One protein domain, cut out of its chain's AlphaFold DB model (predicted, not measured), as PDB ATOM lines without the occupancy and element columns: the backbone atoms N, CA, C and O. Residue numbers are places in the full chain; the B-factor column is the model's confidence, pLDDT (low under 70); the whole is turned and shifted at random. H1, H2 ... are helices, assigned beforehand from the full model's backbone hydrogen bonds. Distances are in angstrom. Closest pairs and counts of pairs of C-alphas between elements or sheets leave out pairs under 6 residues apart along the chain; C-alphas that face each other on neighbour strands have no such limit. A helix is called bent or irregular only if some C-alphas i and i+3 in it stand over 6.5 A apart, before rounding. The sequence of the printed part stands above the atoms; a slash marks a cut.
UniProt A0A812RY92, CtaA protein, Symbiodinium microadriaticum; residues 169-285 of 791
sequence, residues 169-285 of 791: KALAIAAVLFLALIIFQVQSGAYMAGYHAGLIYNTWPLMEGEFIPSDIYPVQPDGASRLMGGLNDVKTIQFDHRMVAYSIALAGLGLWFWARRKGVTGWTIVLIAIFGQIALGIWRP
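Overview. This is residues 169 to 285 of the 791 residues of the protein "CtaA protein" of Symbiodinium microadriaticum (UniProt A0A812RY92). Look first for three long helices side by side: H3 is the spine, and H1 and H4 each pack along it, running opposite ways to it, without reaching each other. A long loop, residues 195 to 225, together with the tiny helix H2, gathers at the end where H1 finishes and H3 starts, while a tight turn joins H3 to H4 at the other end. The printed part has 117 residues with four named helices, in the order H1, H2, H3, H4, and no named strand; the class is all helix. The whole is only just loose, close to compact, with a radius of gyration of the C-alphas of 16.4 A, and elongated, with spans of 54 by 35 by 23 A.

Along the chain. Find C-alpha 169 at (-31.433, -50.905, -48.613); from there H1 runs over residues 169 to 194, 37.7 A from first to last C-alpha. After residues 195 to 225, which hold no named element, you meet H2, the five residues 226 to 230. H3, the longest helix by residues, begins at C-alpha 234 at (-4.324, -29.263, -29.870) and runs to residue 261, 41.0 A away. H4, residues 267 to 282, is 22.4 A long and ends at C-alpha 282 at (0.381, -36.866, -45.810). No helix is bent or irregular.

Arrangement. Begin with H3, which touches H1 and H4. H1 and H3 run opposite ways at a shallow tilt of 23 degrees; their closest C-alphas, those of Ser 188 and His 241, are 5.6 A apart. H3 and H4 form a helical hairpin, opposite ways at a shallow tilt of 25 degrees; look at Trp 256 and Trp 267, whose C-alphas are their closest, at 5.3 A. H2 is close to H3 but not clearly touching, and their closest C-alphas, those of Gly 230 and Thr 236, are 5.3 A apart. H1 is apart from H2 and from H4, and H2 is apart from H4. In H1, H2, H3 and H4 every O i to N i+4 pair is within hydrogen-bond range.

Size, cuts and confidence. The two C-alphas farthest apart are those of Pro 221 and Gly 263, at 54.6 A; from C-alpha 169 to C-alpha 285 it is 42.2 A. The printed part has no cut. The link from H1 to H2, 31 residues, is long; its C-alphas lie 13 to 28 A from the mean of all C-alphas. The links from H2 to H3, 3 residues, and from H3 to H4, 5 residues, are tight. In the B-factor column the mean pLDDT of the printed part is 85.2, with low confidence, under 70, at residue 221 and residues 283 to 285.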
ATOM      1  N   LYS A 169     -31.118 -51.847 -49.707       84.75
ATOM      2  CA  LYS A 169     -31.433 -50.905 -48.613       84.75
ATOM      3  C   LYS A 169     -30.311 -50.803 -47.572       84.75
ATOM      4  O   LYS A 169     -30.041 -49.712 -47.083       84.75
ATOM      5  N   ALA A 170     -29.640 -51.911 -47.256       89.44
ATOM      6  CA  ALA A 170     -28.546 -51.912 -46.288       89.44
ATOM      7  C   ALA A 170     -27.333 -51.126 -46.813       89.44
ATOM      8  O   ALA A 170     -26.761 -50.334 -46.072       89.44
ATOM      9  N   LEU A 171     -26.990 -51.275 -48.098       86.50
ATOM     10  CA  LEU A 171     -25.913 -50.502 -48.726       86.50
ATOM     11  C   LEU A 171     -26.241 -49.003 -48.757       86.50
ATOM     12  O   LEU A 171     -25.355 -48.183 -48.539       86.50
ATOM     13  N   ALA A 172     -27.508 -48.638 -48.980       84.75
ATOM     14  CA  ALA A 172     -27.944 -47.244 -48.919       84.75
ATOM     15  C   ALA A 172     -27.826 -46.657 -47.503       84.75
ATOM     16  O   ALA A 172     -27.296 -45.561 -47.346       84.75
ATOM     17  N   ILE A 173     -28.251 -47.393 -46.469       89.44
ATOM     18  CA  ILE A 173     -28.076 -46.973 -45.069       89.44
ATOM     19  C   ILE A 173     -26.587 -46.813 -44.749       89.44
ATOM     20  O   ILE A 173     -26.186 -45.798 -44.190       89.44
ATOM     21  N   ALA A 174     -25.754 -47.772 -45.155       91.75
ATOM     22  CA  ALA A 174     -24.320 -47.703 -44.917       91.75
ATOM     23  C   ALA A 174     -23.658 -46.527 -45.657       91.75
ATOM     24  O   ALA A 174     -22.780 -45.880 -45.096       91.75
ATOM     25  N   ALA A 175     -24.120 -46.189 -46.865       88.88
ATOM     26  CA  ALA A 175     -23.682 -44.993 -47.583       88.88
ATOM     27  C   ALA A 175     -24.054 -43.695 -46.839       88.88
ATOM     28  O   ALA A 175     -23.245 -42.774 -46.780       88.88
ATOM     29  N   VAL A 176     -25.249 -43.631 -46.240       88.25
ATOM     30  CA  VAL A 176     -25.685 -42.484 -45.423       88.25
ATOM     31  C   VAL A 176     -24.855 -42.369 -44.144       88.25
ATOM     32  O   VAL A 176     -24.412 -41.275 -43.806       88.25
ATOM     33  N   LEU A 177     -24.590 -43.483 -43.457       93.25
ATOM     34  CA  LEU A 177     -23.717 -43.498 -42.277       93.25
ATOM     35  C   LEU A 177     -22.282 -43.090 -42.630       93.25
ATOM     36  O   LEU A 177     -21.653 -42.331 -41.899       93.25
ATOM     37  N   PHE A 178     -21.782 -43.539 -43.780       93.94
ATOM     38  CA  PHE A 178     -20.475 -43.137 -44.286       93.94
ATOM     39  C   PHE A 178     -20.412 -41.639 -44.609       93.94
ATOM     40  O   PHE A 178     -19.440 -40.973 -44.268       93.94
ATOM     41  N   LEU A 179     -21.472 -41.082 -45.203       89.12
ATOM     42  CA  LEU A 179     -21.585 -39.640 -45.418       89.12
ATOM     43  C   LEU A 179     -21.598 -38.872 -44.090       89.12
ATOM     44  O   LEU A 179     -20.930 -37.847 -43.980       89.12
ATOM     45  N   ALA A 180     -22.305 -39.372 -43.073       89.69
ATOM     46  CA  ALA A 180     -22.285 -38.780 -41.738       89.69
ATOM     47  C   ALA A 180     -20.869 -38.793 -41.132       89.69
ATOM     48  O   ALA A 180     -20.450 -37.797 -40.546       89.69
ATOM     49  N   LEU A 181     -20.103 -39.870 -41.342       93.31
ATOM     50  CA  LEU A 181     -18.704 -39.959 -40.915       93.31
ATOM     51  C   LEU A 181     -17.802 -38.950 -41.652       93.31
ATOM     52  O   LEU A 181     -16.964 -38.312 -41.023       93.31
ATOM     53  N   ILE A 182     -18.004 -38.737 -42.957       92.25
ATOM     54  CA  ILE A 182     -17.303 -37.680 -43.711       92.25
ATOM     55  C   ILE A 182     -17.648 -36.294 -43.156       92.25
ATOM     56  O   ILE A 182     -16.760 -35.471 -42.954       92.25
ATOM     57  N   ILE A 183     -18.927 -36.029 -42.882       88.81
ATOM     58  CA  ILE A 183     -19.361 -34.759 -42.284       88.81
ATOM     59  C   ILE A 183     -18.705 -34.562 -40.907       88.81
ATOM     60  O   ILE A 183     -18.305 -33.447 -40.574       88.81
ATOM     61  N   PHE A 184     -18.526 -35.637 -40.136       91.19
ATOM     62  CA  PHE A 184     -17.797 -35.601 -38.870       91.19
ATOM     63  C   PHE A 184     -16.297 -35.299 -39.051       91.19
ATOM     64  O   PHE A 184     -15.763 -34.454 -38.335       91.19
ATOM     65  N   GLN A 185     -15.626 -35.883 -40.053       93.25
ATOM     66  CA  GLN A 185     -14.240 -35.527 -40.407       93.25
ATOM     67  C   GLN A 185     -14.100 -34.043 -40.739       93.25
ATOM     68  O   GLN A 185     -13.165 -33.388 -40.288       93.25
ATOM     69  N   VAL A 186     -15.032 -33.505 -41.528       90.19
ATOM     70  CA  VAL A 186     -15.030 -32.089 -41.910       90.19
ATOM     71  C   VAL A 186     -15.211 -31.190 -40.686       90.19
ATOM     72  O   VAL A 186     -14.512 -30.185 -40.562       90.19
ATOM     73  N   GLN A 187     -16.093 -31.566 -39.755       89.12
ATOM     74  CA  GLN A 187     -16.259 -30.862 -38.480       89.12
ATOM     75  C   GLN A 187     -14.981 -30.887 -37.649       89.12
ATOM     76  O   GLN A 187     -14.510 -29.834 -37.235       89.12
ATOM     77  N   SER A 188     -14.383 -32.063 -37.459       90.50
ATOM     78  CA  SER A 188     -13.087 -32.200 -36.792       90.50
ATOM     79  C   SER A 188     -12.005 -31.353 -37.488       90.50
ATOM     80  O   SER A 188     -11.198 -30.704 -36.829       90.50
ATOM     81  N   GLY A 189     -12.051 -31.250 -38.820       89.44
ATOM     82  CA  GLY A 189     -11.185 -30.369 -39.610       89.44
ATOM     83  C   GLY A 189     -11.373 -28.879 -39.310       89.44
ATOM     84  O   GLY A 189     -10.404 -28.123 -39.344       89.44
ATOM     85  N   ALA A 190     -12.588 -28.445 -38.962       87.69
ATOM     86  CA  ALA A 190     -12.836 -27.074 -38.518       87.69
ATOM     87  C   ALA A 190     -12.178 -26.780 -37.157       87.69
ATOM     88  O   ALA A 190     -11.658 -25.682 -36.974       87.69
ATOM     89  N   TYR A 191     -12.129 -27.757 -36.242       88.56
ATOM     90  CA  TYR A 191     -11.362 -27.638 -34.993       88.56
ATOM     91  C   TYR A 191      -9.856 -27.617 -35.263       88.56
ATOM     92  O   TYR A 191      -9.168 -26.730 -34.767       88.56
ATOM     93  N   MET A 192      -9.360 -28.520 -36.117       87.50
ATOM     94  CA  MET A 192      -7.957 -28.530 -36.555       87.50
ATOM     95  C   MET A 192      -7.514 -27.175 -37.108       87.50
ATOM     96  O   MET A 192      -6.447 -26.676 -36.758       87.50
ATOM     97  N   ALA A 193      -8.343 -26.582 -37.968       81.69
ATOM     98  CA  ALA A 193      -8.076 -25.281 -38.563       81.69
ATOM     99  C   ALA A 193      -8.214 -24.134 -37.552       81.69
ATOM    100  O   ALA A 193      -7.422 -23.199 -37.589       81.69
ATOM    101  N   GLY A 194      -9.209 -24.196 -36.661       80.06
ATOM    102  CA  GLY A 194      -9.458 -23.162 -35.659       80.06
ATOM    103  C   GLY A 194      -8.353 -23.061 -34.610       80.06
ATOM    104  O   GLY A 194      -7.948 -21.962 -34.265       80.06
ATOM    105  N   TYR A 195      -7.812 -24.195 -34.162       82.25
ATOM    106  CA  TYR A 195      -6.703 -24.239 -33.202       82.25
ATOM    107  C   TYR A 195      -5.318 -24.283 -33.855       82.25
ATOM    108  O   TYR A 195      -4.324 -24.453 -33.158       82.25
ATOM    109  N   HIS A 196      -5.234 -24.191 -35.188       76.81
ATOM    110  CA  HIS A 196      -3.982 -24.360 -35.938       76.81
ATOM    111  C   HIS A 196      -3.232 -25.664 -35.597       76.81
ATOM    112  O   HIS A 196      -2.018 -25.772 -35.754       76.81
ATOM    113  N   ALA A 197      -3.970 -26.695 -35.176       82.38
ATOM    114  CA  ALA A 197      -3.418 -27.931 -34.636       82.38
ATOM    115  C   ALA A 197      -2.546 -28.684 -35.651       82.38
ATOM    116  O   ALA A 197      -1.547 -29.303 -35.302       82.38
ATOM    117  N   GLY A 198      -2.861 -28.546 -36.942       75.44
ATOM    118  CA  GLY A 198      -2.081 -29.119 -38.042       75.44
ATOM    119  C   GLY A 198      -0.663 -28.560 -38.215       75.44
ATOM    120  O   GLY A 198       0.011 -29.003 -39.139       75.44
ATOM    121  N   LEU A 199      -0.230 -27.598 -37.390       72.19
ATOM    122  CA  LEU A 199       1.123 -27.036 -37.402       72.19
ATOM    123  C   LEU A 199       2.038 -27.616 -36.319       72.19
ATOM    124  O   LEU A 199       3.245 -27.428 -36.429       72.19
ATOM    125  N   ILE A 200       1.509 -28.332 -35.320       74.12
ATOM    126  CA  ILE A 200       2.300 -28.807 -34.174       74.12
ATOM    127  C   ILE A 200       2.795 -30.242 -34.413       74.12
ATOM    128  O   ILE A 200       3.981 -30.457 -34.658       74.12
ATOM    129  N   TYR A 201       1.902 -31.239 -34.454       77.56
ATOM    130  CA  TYR A 201       2.312 -32.650 -34.536       77.56
ATOM    131  C   TYR A 201       2.341 -33.149 -35.983       77.56
ATOM    132  O   TYR A 201       1.382 -33.723 -36.504       77.56
ATOM    133  N   ASN A 202       3.455 -32.914 -36.664       75.25
ATOM    134  CA  ASN A 202       3.520 -32.945 -38.128       75.25
ATOM    135  C   ASN A 202       4.079 -34.213 -38.772       75.25
ATOM    136  O   ASN A 202       4.157 -34.305 -39.998       75.25
ATOM    137  N   THR A 203       4.468 -35.191 -37.970       78.31
ATOM    138  CA  THR A 203       4.962 -36.480 -38.448       78.31
ATOM    139  C   THR A 203       3.798 -37.401 -38.822       78.31
ATOM    140  O   THR A 203       2.671 -37.225 -38.352       78.31
ATOM    141  N   TRP A 204       4.052 -38.382 -39.688       82.06
ATOM    142  CA  TRP A 204       3.119 -39.463 -40.016       82.06
ATOM    143  C   TRP A 204       3.916 -40.762 -40.229       82.06
ATOM    144  O   TRP A 204       4.980 -40.701 -40.845       82.06
ATOM    145  N   PRO A 205       3.449 -41.932 -39.751       84.56
ATOM    146  CA  PRO A 205       2.182 -42.161 -39.044       84.56
ATOM    147  C   PRO A 205       2.200 -41.747 -37.565       84.56
ATOM    148  O   PRO A 205       1.135 -41.632 -36.965       84.56
ATOM    149  N   LEU A 206       3.383 -41.504 -36.997       87.00
ATOM    150  CA  LEU A 206       3.586 -41.150 -35.588       87.00
ATOM    151  C   LEU A 206       3.307 -39.661 -35.322       87.00
ATOM    152  O   LEU A 206       3.365 -38.846 -36.240       87.00
ATOM    153  N   MET A 207       3.061 -39.289 -34.072       84.31
ATOM    154  CA  MET A 207       2.972 -37.930 -33.531       84.31
ATOM    155  C   MET A 207       3.993 -37.843 -32.391       84.31
ATOM    156  O   MET A 207       3.826 -38.531 -31.394       84.31
ATOM    157  N   GLU A 208       5.077 -37.076 -32.575       81.62
ATOM    158  CA  GLU A 208       6.205 -37.015 -31.613       81.62
ATOM    159  C   GLU A 208       6.814 -38.391 -31.276       81.62
ATOM    160  O   GLU A 208       7.203 -38.680 -30.154       81.62
ATOM    161  N   GLY A 209       6.905 -39.274 -32.275       82.19
ATOM    162  CA  GLY A 209       7.473 -40.616 -32.099       82.19
ATOM    163  C   GLY A 209       6.491 -41.667 -31.563       82.19
ATOM    164  O   GLY A 209       6.810 -42.854 -31.602       82.19
ATOM    165  N   GLU A 210       5.273 -41.282 -31.177       85.62
ATOM    166  CA  GLU A 210       4.240 -42.195 -30.670       85.62
ATOM    167  C   GLU A 210       3.059 -42.331 -31.645       85.62
ATOM    168  O   GLU A 210       2.714 -41.400 -32.367       85.62
ATOM    169  N   PHE A 211       2.404 -43.496 -31.704       87.25
ATOM    170  CA  PHE A 211       1.182 -43.650 -32.515       87.25
ATOM    171  C   PHE A 211      -0.062 -43.112 -31.792       87.25
ATOM    172  O   PHE A 211      -0.925 -42.494 -32.413       87.25
ATOM    173  N   ILE A 212      -0.136 -43.337 -30.479       90.81
ATOM    174  CA  ILE A 212      -1.105 -42.722 -29.571       90.81
ATOM    175  C   ILE A 212      -0.278 -41.855 -28.622       90.81
ATOM    176  O   ILE A 212       0.406 -42.432 -27.781       90.81
ATOM    177  N   PRO A 213      -0.301 -40.523 -28.775       86.19
ATOM    178  CA  PRO A 213       0.445 -39.628 -27.901       86.19
ATOM    179  C   PRO A 213       0.043 -39.773 -26.433       86.19
ATOM    180  O   PRO A 213      -1.146 -39.927 -26.124       86.19
ATOM    181  N   SER A 214       1.007 -39.636 -25.527       83.38
ATOM    182  CA  SER A 214       0.722 -39.459 -24.104       83.38
ATOM    183  C   SER A 214      -0.114 -38.193 -23.853       83.38
ATOM    184  O   SER A 214      -0.036 -37.200 -24.587       83.38
ATOM    185  N   ASP A 215      -0.926 -38.230 -22.793       82.25
ATOM    186  CA  ASP A 215      -1.683 -37.082 -22.264       82.25
ATOM    187  C   ASP A 215      -2.795 -36.512 -23.164       82.25
ATOM    188  O   ASP A 215      -3.218 -35.368 -22.997       82.25
ATOM    189  N   ILE A 216      -3.341 -37.321 -24.077       86.50
ATOM    190  CA  ILE A 216      -4.595 -36.991 -24.775       86.50
ATOM    191  C   ILE A 216      -5.791 -36.977 -23.804       86.50
ATOM    192  O   ILE A 216      -5.855 -37.753 -22.847       86.50
ATOM    193  N   TYR A 217      -6.769 -36.110 -24.070       89.25
ATOM    194  CA  TYR A 217      -7.921 -35.838 -23.197       89.25
ATOM    195  C   TYR A 217      -7.520 -35.410 -21.768       89.25
ATOM    196  O   TYR A 217      -7.856 -36.102 -20.784       89.25
ATOM    197  N   PRO A 218      -6.811 -34.269 -21.637       81.81
ATOM    198  CA  PRO A 218      -6.350 -33.774 -20.348       81.81
ATOM    199  C   PRO A 218      -7.528 -33.420 -19.433       81.81
ATOM    200  O   PRO A 218      -8.608 -33.014 -19.874       81.81
ATOM    201  N   VAL A 219      -7.319 -33.596 -18.127       79.19
ATOM    202  CA  VAL A 219      -8.278 -33.162 -17.105       79.19
ATOM    203  C   VAL A 219      -8.149 -31.652 -16.962       79.19
ATOM    204  O   VAL A 219      -7.064 -31.156 -16.669       79.19
ATOM    205  N   GLN A 220      -9.244 -30.931 -17.176       72.88
ATOM    206  CA  GLN A 220      -9.232 -29.478 -17.072       72.88
ATOM    207  C   GLN A 220      -9.327 -29.030 -15.600       72.88
ATOM    208  O   GLN A 220     -10.087 -29.631 -14.832       72.88
ATOM    209  N   PRO A 221      -8.595 -27.973 -15.189       69.31
ATOM    210  CA  PRO A 221      -8.625 -27.460 -13.814       69.31
ATOM    211  C   PRO A 221      -9.996 -26.926 -13.369       69.31
ATOM    212  O   PRO A 221     -10.270 -26.842 -12.174       69.31
ATOM    213  N   ASP A 222     -10.855 -26.566 -14.322       74.38
ATOM    214  CA  ASP A 222     -12.180 -25.971 -14.116       74.38
ATOM    215  C   ASP A 222     -13.303 -27.004 -13.872       74.38
ATOM    216  O   ASP A 222     -14.467 -26.636 -13.708       74.38
ATOM    217  N   GLY A 223     -12.969 -28.300 -13.840       70.56
ATOM    218  CA  GLY A 223     -13.932 -29.387 -13.658       70.56
ATOM    219  C   GLY A 223     -14.692 -29.788 -14.928       70.56
ATOM    220  O   GLY A 223     -15.630 -30.589 -14.844       70.56
ATOM    221  N   ALA A 224     -14.316 -29.280 -16.108       72.50
ATOM    222  CA  ALA A 224     -14.890 -29.728 -17.372       72.50
ATOM    223  C   ALA A 224     -14.594 -31.217 -17.643       72.50
ATOM    224  O   ALA A 224     -13.564 -31.771 -17.248       72.50
ATOM    225  N   SER A 225     -15.510 -31.894 -18.349       81.69
ATOM    226  CA  SER A 225     -15.313 -33.303 -18.716       81.69
ATOM    227  C   SER A 225     -14.078 -33.478 -19.608       81.69
ATOM    228  O   SER A 225     -13.776 -32.614 -20.430       81.69
ATOM    229  N   ARG A 226     -13.405 -34.634 -19.520       83.25
ATOM    230  CA  ARG A 226     -12.227 -34.951 -20.355       83.25
ATOM    231  C   ARG A 226     -12.511 -34.819 -21.856       83.25
ATOM    232  O   ARG A 226     -11.637 -34.411 -22.607       83.25
ATOM    233  N   LEU A 227     -13.748 -35.101 -22.278       81.56
ATOM    234  CA  LEU A 227     -14.218 -34.901 -23.652       81.56
ATOM    235  C   LEU A 227     -14.195 -33.421 -24.063       81.56
ATOM    236  O   LEU A 227     -13.695 -33.094 -25.132       81.56
ATOM    237  N   MET A 228     -14.699 -32.526 -23.209       76.19
ATOM    238  CA  MET A 228     -14.628 -31.081 -23.458       76.19
ATOM    239  C   MET A 228     -13.188 -30.568 -23.401       76.19
ATOM    240  O   MET A 228     -12.818 -29.720 -24.206       76.19
ATOM    241  N   GLY A 229     -12.365 -31.122 -22.505       75.94
ATOM    242  CA  GLY A 229     -10.928 -30.850 -22.465       75.94
ATOM    243  C   GLY A 229     -10.233 -31.200 -23.781       75.94
ATOM    244  O   GLY A 229      -9.481 -30.382 -24.301       75.94
ATOM    245  N   GLY A 230     -10.559 -32.359 -24.362       83.31
ATOM    246  CA  GLY A 230     -10.033 -32.803 -25.654       83.31
ATOM    247  C   GLY A 230     -10.395 -31.890 -26.830       83.31
ATOM    248  O   GLY A 230      -9.570 -31.687 -27.709       83.31
ATOM    249  N   LEU A 231     -11.583 -31.270 -26.829       83.00
ATOM    250  CA  LEU A 231     -12.003 -30.330 -27.885       83.00
ATOM    251  C   LEU A 231     -11.254 -28.989 -27.870       83.00
ATOM    252  O   LEU A 231     -11.352 -28.239 -28.841       83.00
ATOM    253  N   ASN A 232     -10.536 -28.693 -26.786       81.50
ATOM    254  CA  ASN A 232      -9.722 -27.489 -26.625       81.50
ATOM    255  C   ASN A 232      -8.214 -27.794 -26.619       81.50
ATOM    256  O   ASN A 232      -7.413 -26.869 -26.505       81.50
ATOM    257  N   ASP A 233      -7.829 -29.067 -26.723       86.81
ATOM    258  CA  ASP A 233      -6.439 -29.510 -26.678       86.81
ATOM    259  C   ASP A 233      -5.928 -29.847 -28.083       86.81
ATOM    260  O   ASP A 233      -6.442 -30.734 -28.765       86.81
ATOM    261  N   VAL A 234      -4.876 -29.152 -28.512       88.38
ATOM    262  CA  VAL A 234      -4.324 -29.263 -29.870       88.38
ATOM    263  C   VAL A 234      -3.905 -30.698 -30.210       88.38
ATOM    264  O   VAL A 234      -4.189 -31.181 -31.311       88.38
ATOM    265  N   LYS A 235      -3.273 -31.397 -29.259       89.56
ATOM    266  CA  LYS A 235      -2.793 -32.774 -29.434       89.56
ATOM    267  C   LYS A 235      -3.965 -33.737 -29.643       89.56
ATOM    268  O   LYS A 235      -3.971 -34.501 -30.610       89.56
ATOM    269  N   THR A 236      -4.983 -33.652 -28.784       91.56
ATOM    270  CA  THR A 236      -6.195 -34.482 -28.850       91.56
ATOM    271  C   THR A 236      -6.985 -34.232 -30.134       91.56
ATOM    272  O   THR A 236      -7.323 -35.186 -30.832       91.56
ATOM    273  N   ILE A 237      -7.199 -32.966 -30.514       91.62
ATOM    274  CA  ILE A 237      -7.901 -32.597 -31.757       91.62
ATOM    275  C   ILE A 237      -7.224 -33.234 -32.975       91.62
ATOM    276  O   ILE A 237      -7.898 -33.793 -33.844       91.62
ATOM    277  N   GLN A 238      -5.893 -33.165 -33.045       90.88
ATOM    278  CA  GLN A 238      -5.134 -33.720 -34.163       90.88
ATOM    279  C   GLN A 238      -5.137 -35.241 -34.192       90.88
ATOM    280  O   GLN A 238      -5.288 -35.825 -35.270       90.88
ATOM    281  N   PHE A 239      -5.015 -35.879 -33.031       92.25
ATOM    282  CA  PHE A 239      -5.133 -37.325 -32.914       92.25
ATOM    283  C   PHE A 239      -6.519 -37.808 -33.370       92.25
ATOM    284  O   PHE A 239      -6.613 -38.638 -34.278       92.25
ATOM    285  N   ASP A 240      -7.594 -37.227 -32.835       92.56
ATOM    286  CA  ASP A 240      -8.971 -37.587 -33.187       92.56
ATOM    287  C   ASP A 240      -9.239 -37.380 -34.683       92.56
ATOM    288  O   ASP A 240      -9.791 -38.260 -35.348       92.56
ATOM    289  N   HIS A 241      -8.782 -36.257 -35.251       92.38
ATOM    290  CA  HIS A 241      -8.916 -35.973 -36.682       92.38
ATOM    291  C   HIS A 241      -8.265 -37.049 -37.562       92.38
ATOM    292  O   HIS A 241      -8.824 -37.440 -38.592       92.38
ATOM    293  N   ARG A 242      -7.086 -37.544 -37.159       91.19
ATOM    294  CA  ARG A 242      -6.380 -38.633 -37.853       91.19
ATOM    295  C   ARG A 242      -7.116 -39.960 -37.705       91.19
ATOM    296  O   ARG A 242      -7.277 -40.679 -38.691       91.19
ATOM    297  N   MET A 243      -7.612 -40.269 -36.510       93.69
ATOM    298  CA  MET A 243      -8.325 -41.522 -36.249       93.69
ATOM    299  C   MET A 243      -9.647 -41.621 -37.016       93.69
ATOM    300  O   MET A 243      -9.984 -42.690 -37.542       93.69
ATOM    301  N   VAL A 244     -10.371 -40.509 -37.159       94.56
ATOM    302  CA  VAL A 244     -11.562 -40.449 -38.017       94.56
ATOM    303  C   VAL A 244     -11.173 -40.648 -39.488       94.56
ATOM    304  O   VAL A 244     -11.826 -41.433 -40.180       94.56
ATOM    305  N   ALA A 245     -10.064 -40.060 -39.952       92.62
ATOM    306  CA  ALA A 245      -9.595 -40.230 -41.329       92.62
ATOM    307  C   ALA A 245      -9.238 -41.695 -41.642       92.62
ATOM    308  O   ALA A 245      -9.632 -42.224 -42.686       92.62
ATOM    309  N   TYR A 246      -8.559 -42.387 -40.721       93.62
ATOM    310  CA  TYR A 246      -8.272 -43.822 -40.853       93.62
ATOM    311  C   TYR A 246      -9.551 -44.663 -40.862       93.62
ATOM    312  O   TYR A 246      -9.687 -45.580 -41.674       93.62
ATOM    313  N   SER A 247     -10.524 -44.311 -40.019       95.62
ATOM    314  CA  SER A 247     -11.830 -44.975 -39.990       95.62
ATOM    315  C   SER A 247     -12.576 -44.814 -41.320       95.62
ATOM    316  O   SER A 247     -13.138 -45.784 -41.830       95.62
ATOM    317  N   ILE A 248     -12.520 -43.627 -41.935       96.38
ATOM    318  CA  ILE A 248     -13.071 -43.365 -43.274       96.38
ATOM    319  C   ILE A 248     -12.359 -44.200 -44.335       96.38
ATOM    320  O   ILE A 248     -13.025 -44.769 -45.198       96.38
ATOM    321  N   ALA A 249     -11.031 -44.310 -44.276       95.00
ATOM    322  CA  ALA A 249     -10.264 -45.104 -45.232       95.00
ATOM    323  C   ALA A 249     -10.682 -46.583 -45.204       95.00
ATOM    324  O   ALA A 249     -11.000 -47.169 -46.243       95.00
ATOM    325  N   LEU A 250     -10.759 -47.165 -44.003       96.38
ATOM    326  CA  LEU A 250     -11.166 -48.555 -43.801       96.38
ATOM    327  C   LEU A 250     -12.633 -48.783 -44.192       96.38
ATOM    328  O   LEU A 250     -12.937 -49.721 -44.935       96.38
ATOM    329  N   ALA A 251     -13.542 -47.909 -43.749       95.81
ATOM    330  CA  ALA A 251     -14.963 -48.002 -44.080       95.81
ATOM    331  C   ALA A 251     -15.211 -47.832 -45.589       95.81
ATOM    332  O   ALA A 251     -15.989 -48.585 -46.174       95.81
ATOM    333  N   GLY A 252     -14.515 -46.895 -46.235       95.19
ATOM    334  CA  GLY A 252     -14.597 -46.648 -47.673       95.19
ATOM    335  C   GLY A 252     -14.113 -47.841 -48.496       95.19
ATOM    336  O   GLY A 252     -14.778 -48.232 -49.458       95.19
ATOM    337  N   LEU A 253     -13.013 -48.480 -48.086       95.69
ATOM    338  CA  LEU A 253     -12.524 -49.710 -48.713       95.69
ATOM    339  C   LEU A 253     -13.527 -50.866 -48.550       95.69
ATOM    340  O   LEU A 253     -13.840 -51.560 -49.521       95.69
ATOM    341  N   GLY A 254     -14.084 -51.044 -47.349       95.19
ATOM    342  CA  GLY A 254     -15.112 -52.055 -47.084       95.19
ATOM    343  C   GLY A 254     -16.379 -51.847 -47.921       95.19
ATOM    344  O   GLY A 254     -16.884 -52.789 -48.542       95.19
ATOM    345  N   LEU A 255     -16.859 -50.603 -48.005       93.44
ATOM    346  CA  LEU A 255     -18.015 -50.227 -48.822       93.44
ATOM    347  C   LEU A 255     -17.746 -50.407 -50.309       93.44
ATOM    348  O   LEU A 255     -18.624 -50.888 -51.021       93.44
ATOM    349  N   TRP A 256     -16.533 -50.113 -50.774       94.38
ATOM    350  CA  TRP A 256     -16.133 -50.374 -52.150       94.38
ATOM    351  C   TRP A 256     -16.221 -51.862 -52.505       94.38
ATOM    352  O   TRP A 256     -16.851 -52.214 -53.506       94.38
ATOM    353  N   PHE A 257     -15.673 -52.752 -51.667       94.00
ATOM    354  CA  PHE A 257     -15.779 -54.199 -51.887       94.00
ATOM    355  C   PHE A 257     -17.238 -54.672 -51.878       94.00
ATOM    356  O   PHE A 257     -17.651 -55.439 -52.756       94.00
ATOM    357  N   TRP A 258     -18.035 -54.207 -50.912       93.25
ATOM    358  CA  TRP A 258     -19.443 -54.590 -50.801       93.25
ATOM    359  C   TRP A 258     -20.275 -54.090 -51.990       93.25
ATOM    360  O   TRP A 258     -21.031 -54.865 -52.582       93.25
ATOM    361  N   ALA A 259     -20.089 -52.834 -52.392       88.94
ATOM    362  CA  ALA A 259     -20.760 -52.221 -53.532       88.94
ATOM    363  C   ALA A 259     -20.388 -52.898 -54.854       88.94
ATOM    364  O   ALA A 259     -21.274 -53.202 -55.658       88.94
ATOM    365  N   ARG A 260     -19.104 -53.226 -55.054       87.25
ATOM    366  CA  ARG A 260     -18.623 -53.921 -56.256       87.25
ATOM    367  C   ARG A 260     -19.241 -55.313 -56.392       87.25
ATOM    368  O   ARG A 260     -19.679 -55.671 -57.481       87.25
ATOM    369  N   ARG A 261     -19.389 -56.058 -55.286       88.38
ATOM    370  CA  ARG A 261     -20.132 -57.339 -55.260       88.38
ATOM    371  C   ARG A 261     -21.618 -57.189 -55.608       88.38
ATOM    372  O   ARG A 261     -22.247 -58.166 -55.997       88.38
ATOM    373  N   LYS A 262     -22.189 -55.994 -55.448       85.44
ATOM    374  CA  LYS A 262     -23.577 -55.664 -55.806       85.44
ATOM    375  C   LYS A 262     -23.702 -54.951 -57.159       85.44
ATOM    376  O   LYS A 262     -24.778 -54.455 -57.469       85.44
ATOM    377  N   GLY A 263     -22.630 -54.897 -57.956       82.12
ATOM    378  CA  GLY A 263     -22.631 -54.273 -59.284       82.12
ATOM    379  C   GLY A 263     -22.645 -52.740 -59.274       82.12
ATOM    380  O   GLY A 263     -22.864 -52.126 -60.313       82.12
ATOM    381  N   VAL A 264     -22.409 -52.101 -58.124       80.25
ATOM    382  CA  VAL A 264     -22.390 -50.638 -57.992       80.25
ATOM    383  C   VAL A 264     -20.951 -50.136 -58.125       80.25
ATOM    384  O   VAL A 264     -20.144 -50.280 -57.209       80.25
ATOM    385  N   THR A 265     -20.615 -49.532 -59.265       78.00
ATOM    386  CA  THR A 265     -19.233 -49.142 -59.618       78.00
ATOM    387  C   THR A 265     -18.812 -47.758 -59.117       78.00
ATOM    388  O   THR A 265     -17.612 -47.507 -58.971       78.00
ATOM    389  N   GLY A 266     -19.770 -46.879 -58.793       78.81
ATOM    390  CA  GLY A 266     -19.521 -45.482 -58.396       78.81
ATOM    391  C   GLY A 266     -18.640 -45.313 -57.151       78.81
ATOM    392  O   GLY A 266     -17.916 -44.326 -57.038       78.81
ATOM    393  N   TRP A 267     -18.600 -46.314 -56.266       85.50
ATOM    394  CA  TRP A 267     -17.707 -46.320 -55.103       85.50
ATOM    395  C   TRP A 267     -16.219 -46.294 -55.469       85.50
ATOM    396  O   TRP A 267     -15.402 -45.918 -54.636       85.50
ATOM    397  N   THR A 268     -15.840 -46.656 -56.701       83.44
ATOM    398  CA  THR A 268     -14.439 -46.573 -57.155       83.44
ATOM    399  C   THR A 268     -13.947 -45.130 -57.177       83.44
ATOM    400  O   THR A 268     -12.831 -44.860 -56.751       83.44
ATOM    401  N   ILE A 269     -14.801 -44.195 -57.600       82.19
ATOM    402  CA  ILE A 269     -14.483 -42.762 -57.602       82.19
ATOM    403  C   ILE A 269     -14.329 -42.263 -56.162       82.19
ATOM    404  O   ILE A 269     -13.383 -41.542 -55.861       82.19
ATOM    405  N   VAL A 270     -15.218 -42.701 -55.263       87.44
ATOM    406  CA  VAL A 270     -15.144 -42.371 -53.831       87.44
ATOM    407  C   VAL A 270     -13.828 -42.869 -53.230       87.44
ATOM    408  O   VAL A 270     -13.156 -42.120 -52.532       87.44
ATOM    409  N   LEU A 271     -13.416 -44.098 -53.551       89.38
ATOM    410  CA  LEU A 271     -12.164 -44.670 -53.061       89.38
ATOM    411  C   LEU A 271     -10.937 -43.897 -53.572       89.38
ATOM    412  O   LEU A 271     -10.048 -43.578 -52.786       89.38
ATOM    413  N   ILE A 272     -10.913 -43.544 -54.861       83.94
ATOM    414  CA  ILE A 272      -9.856 -42.703 -55.443       83.94
ATOM    415  C   ILE A 272      -9.802 -41.343 -54.737       83.94
ATOM    416  O   ILE A 272      -8.716 -40.878 -54.400       83.94
ATOM    417  N   ALA A 273     -10.955 -40.725 -54.462       86.69
ATOM    418  CA  ALA A 273     -11.020 -39.453 -53.748       86.69
ATOM    419  C   ALA A 273     -10.490 -39.562 -52.307       86.69
ATOM    420  O   ALA A 273      -9.761 -38.676 -51.868       86.69
ATOM    421  N   ILE A 274     -10.801 -40.652 -51.594       91.25
ATOM    422  CA  ILE A 274     -10.284 -40.915 -50.239       91.25
ATOM    423  C   ILE A 274      -8.761 -41.037 -50.261       91.25
ATOM    424  O   ILE A 274      -8.086 -40.327 -49.523       91.25
ATOM    425  N   PHE A 275      -8.203 -41.889 -51.126       86.75
ATOM    426  CA  PHE A 275      -6.749 -42.044 -51.219       86.75
ATOM    427  C   PHE A 275      -6.060 -40.773 -51.713       86.75
ATOM    428  O   PHE A 275      -4.976 -40.456 -51.238       86.75
ATOM    429  N   GLY A 276      -6.703 -40.014 -52.604       81.88
ATOM    430  CA  GLY A 276      -6.240 -38.689 -53.005       81.88
ATOM    431  C   GLY A 276      -6.173 -37.719 -51.825       81.88
ATOM    432  O   GLY A 276      -5.162 -37.052 -51.651       81.88
ATOM    433  N   GLN A 277      -7.201 -37.679 -50.972       87.06
ATOM    434  CA  GLN A 277      -7.198 -36.848 -49.763       87.06
ATOM    435  C   GLN A 277      -6.169 -37.303 -48.728       87.06
ATOM    436  O   GLN A 277      -5.501 -36.462 -48.140       87.06
ATOM    437  N   ILE A 278      -5.977 -38.611 -48.540       85.44
ATOM    438  CA  ILE A 278      -4.918 -39.143 -47.667       85.44
ATOM    439  C   ILE A 278      -3.546 -38.747 -48.207       85.44
ATOM    440  O   ILE A 278      -2.716 -38.246 -47.455       85.44
ATOM    441  N   ALA A 279      -3.319 -38.923 -49.510       78.94
ATOM    442  CA  ALA A 279      -2.079 -38.515 -50.150       78.94
ATOM    443  C   ALA A 279      -1.843 -37.015 -49.964       78.94
ATOM    444  O   ALA A 279      -0.749 -36.652 -49.571       78.94
ATOM    445  N   LEU A 280      -2.856 -36.159 -50.146       76.06
ATOM    446  CA  LEU A 280      -2.754 -34.717 -49.880       76.06
ATOM    447  C   LEU A 280      -2.498 -34.393 -48.400       76.06
ATOM    448  O   LEU A 280      -1.741 -33.476 -48.112       76.06
ATOM    449  N   GLY A 281      -3.115 -35.127 -47.471       73.75
ATOM    450  CA  GLY A 281      -2.950 -34.922 -46.029       73.75
ATOM    451  C   GLY A 281      -1.589 -35.378 -45.493       73.75
ATOM    452  O   GLY A 281      -1.088 -34.798 -44.535       73.75
ATOM    453  N   ILE A 282      -0.981 -36.395 -46.114       77.31
ATOM    454  CA  ILE A 282       0.381 -36.866 -45.810       77.31
ATOM    455  C   ILE A 282       1.419 -36.032 -46.568       77.31
ATOM    456  O   ILE A 282       2.511 -35.764 -46.062       77.31
ATOM    457  N   TRP A 283       1.105 -35.645 -47.804       65.19
ATOM    458  CA  TRP A 283       2.024 -34.928 -48.666       65.19
ATOM    459  C   TRP A 283       2.240 -33.518 -48.140       65.19
ATOM    460  O   TRP A 283       1.389 -32.640 -48.245       65.19
ATOM    461  N   ARG A 284       3.446 -33.287 -47.627       57.09
ATOM    462  CA  ARG A 284       3.995 -31.947 -47.490       57.09
ATOM    463  C   ARG A 284       4.651 -31.553 -48.809       57.09
ATOM    464  O   ARG A 284       5.700 -32.115 -49.140       57.09
ATOM    465  N   PRO A 285       4.136 -30.547 -49.535       46.69
ATOM    466  CA  PRO A 285       5.036 -29.707 -50.291       46.69
ATOM    467  C   PRO A 285       5.900 -29.017 -49.242       46.69
ATOM    468  O   PRO A 285       5.433 -28.129 -48.528       46.69
TER     469      PRO A 285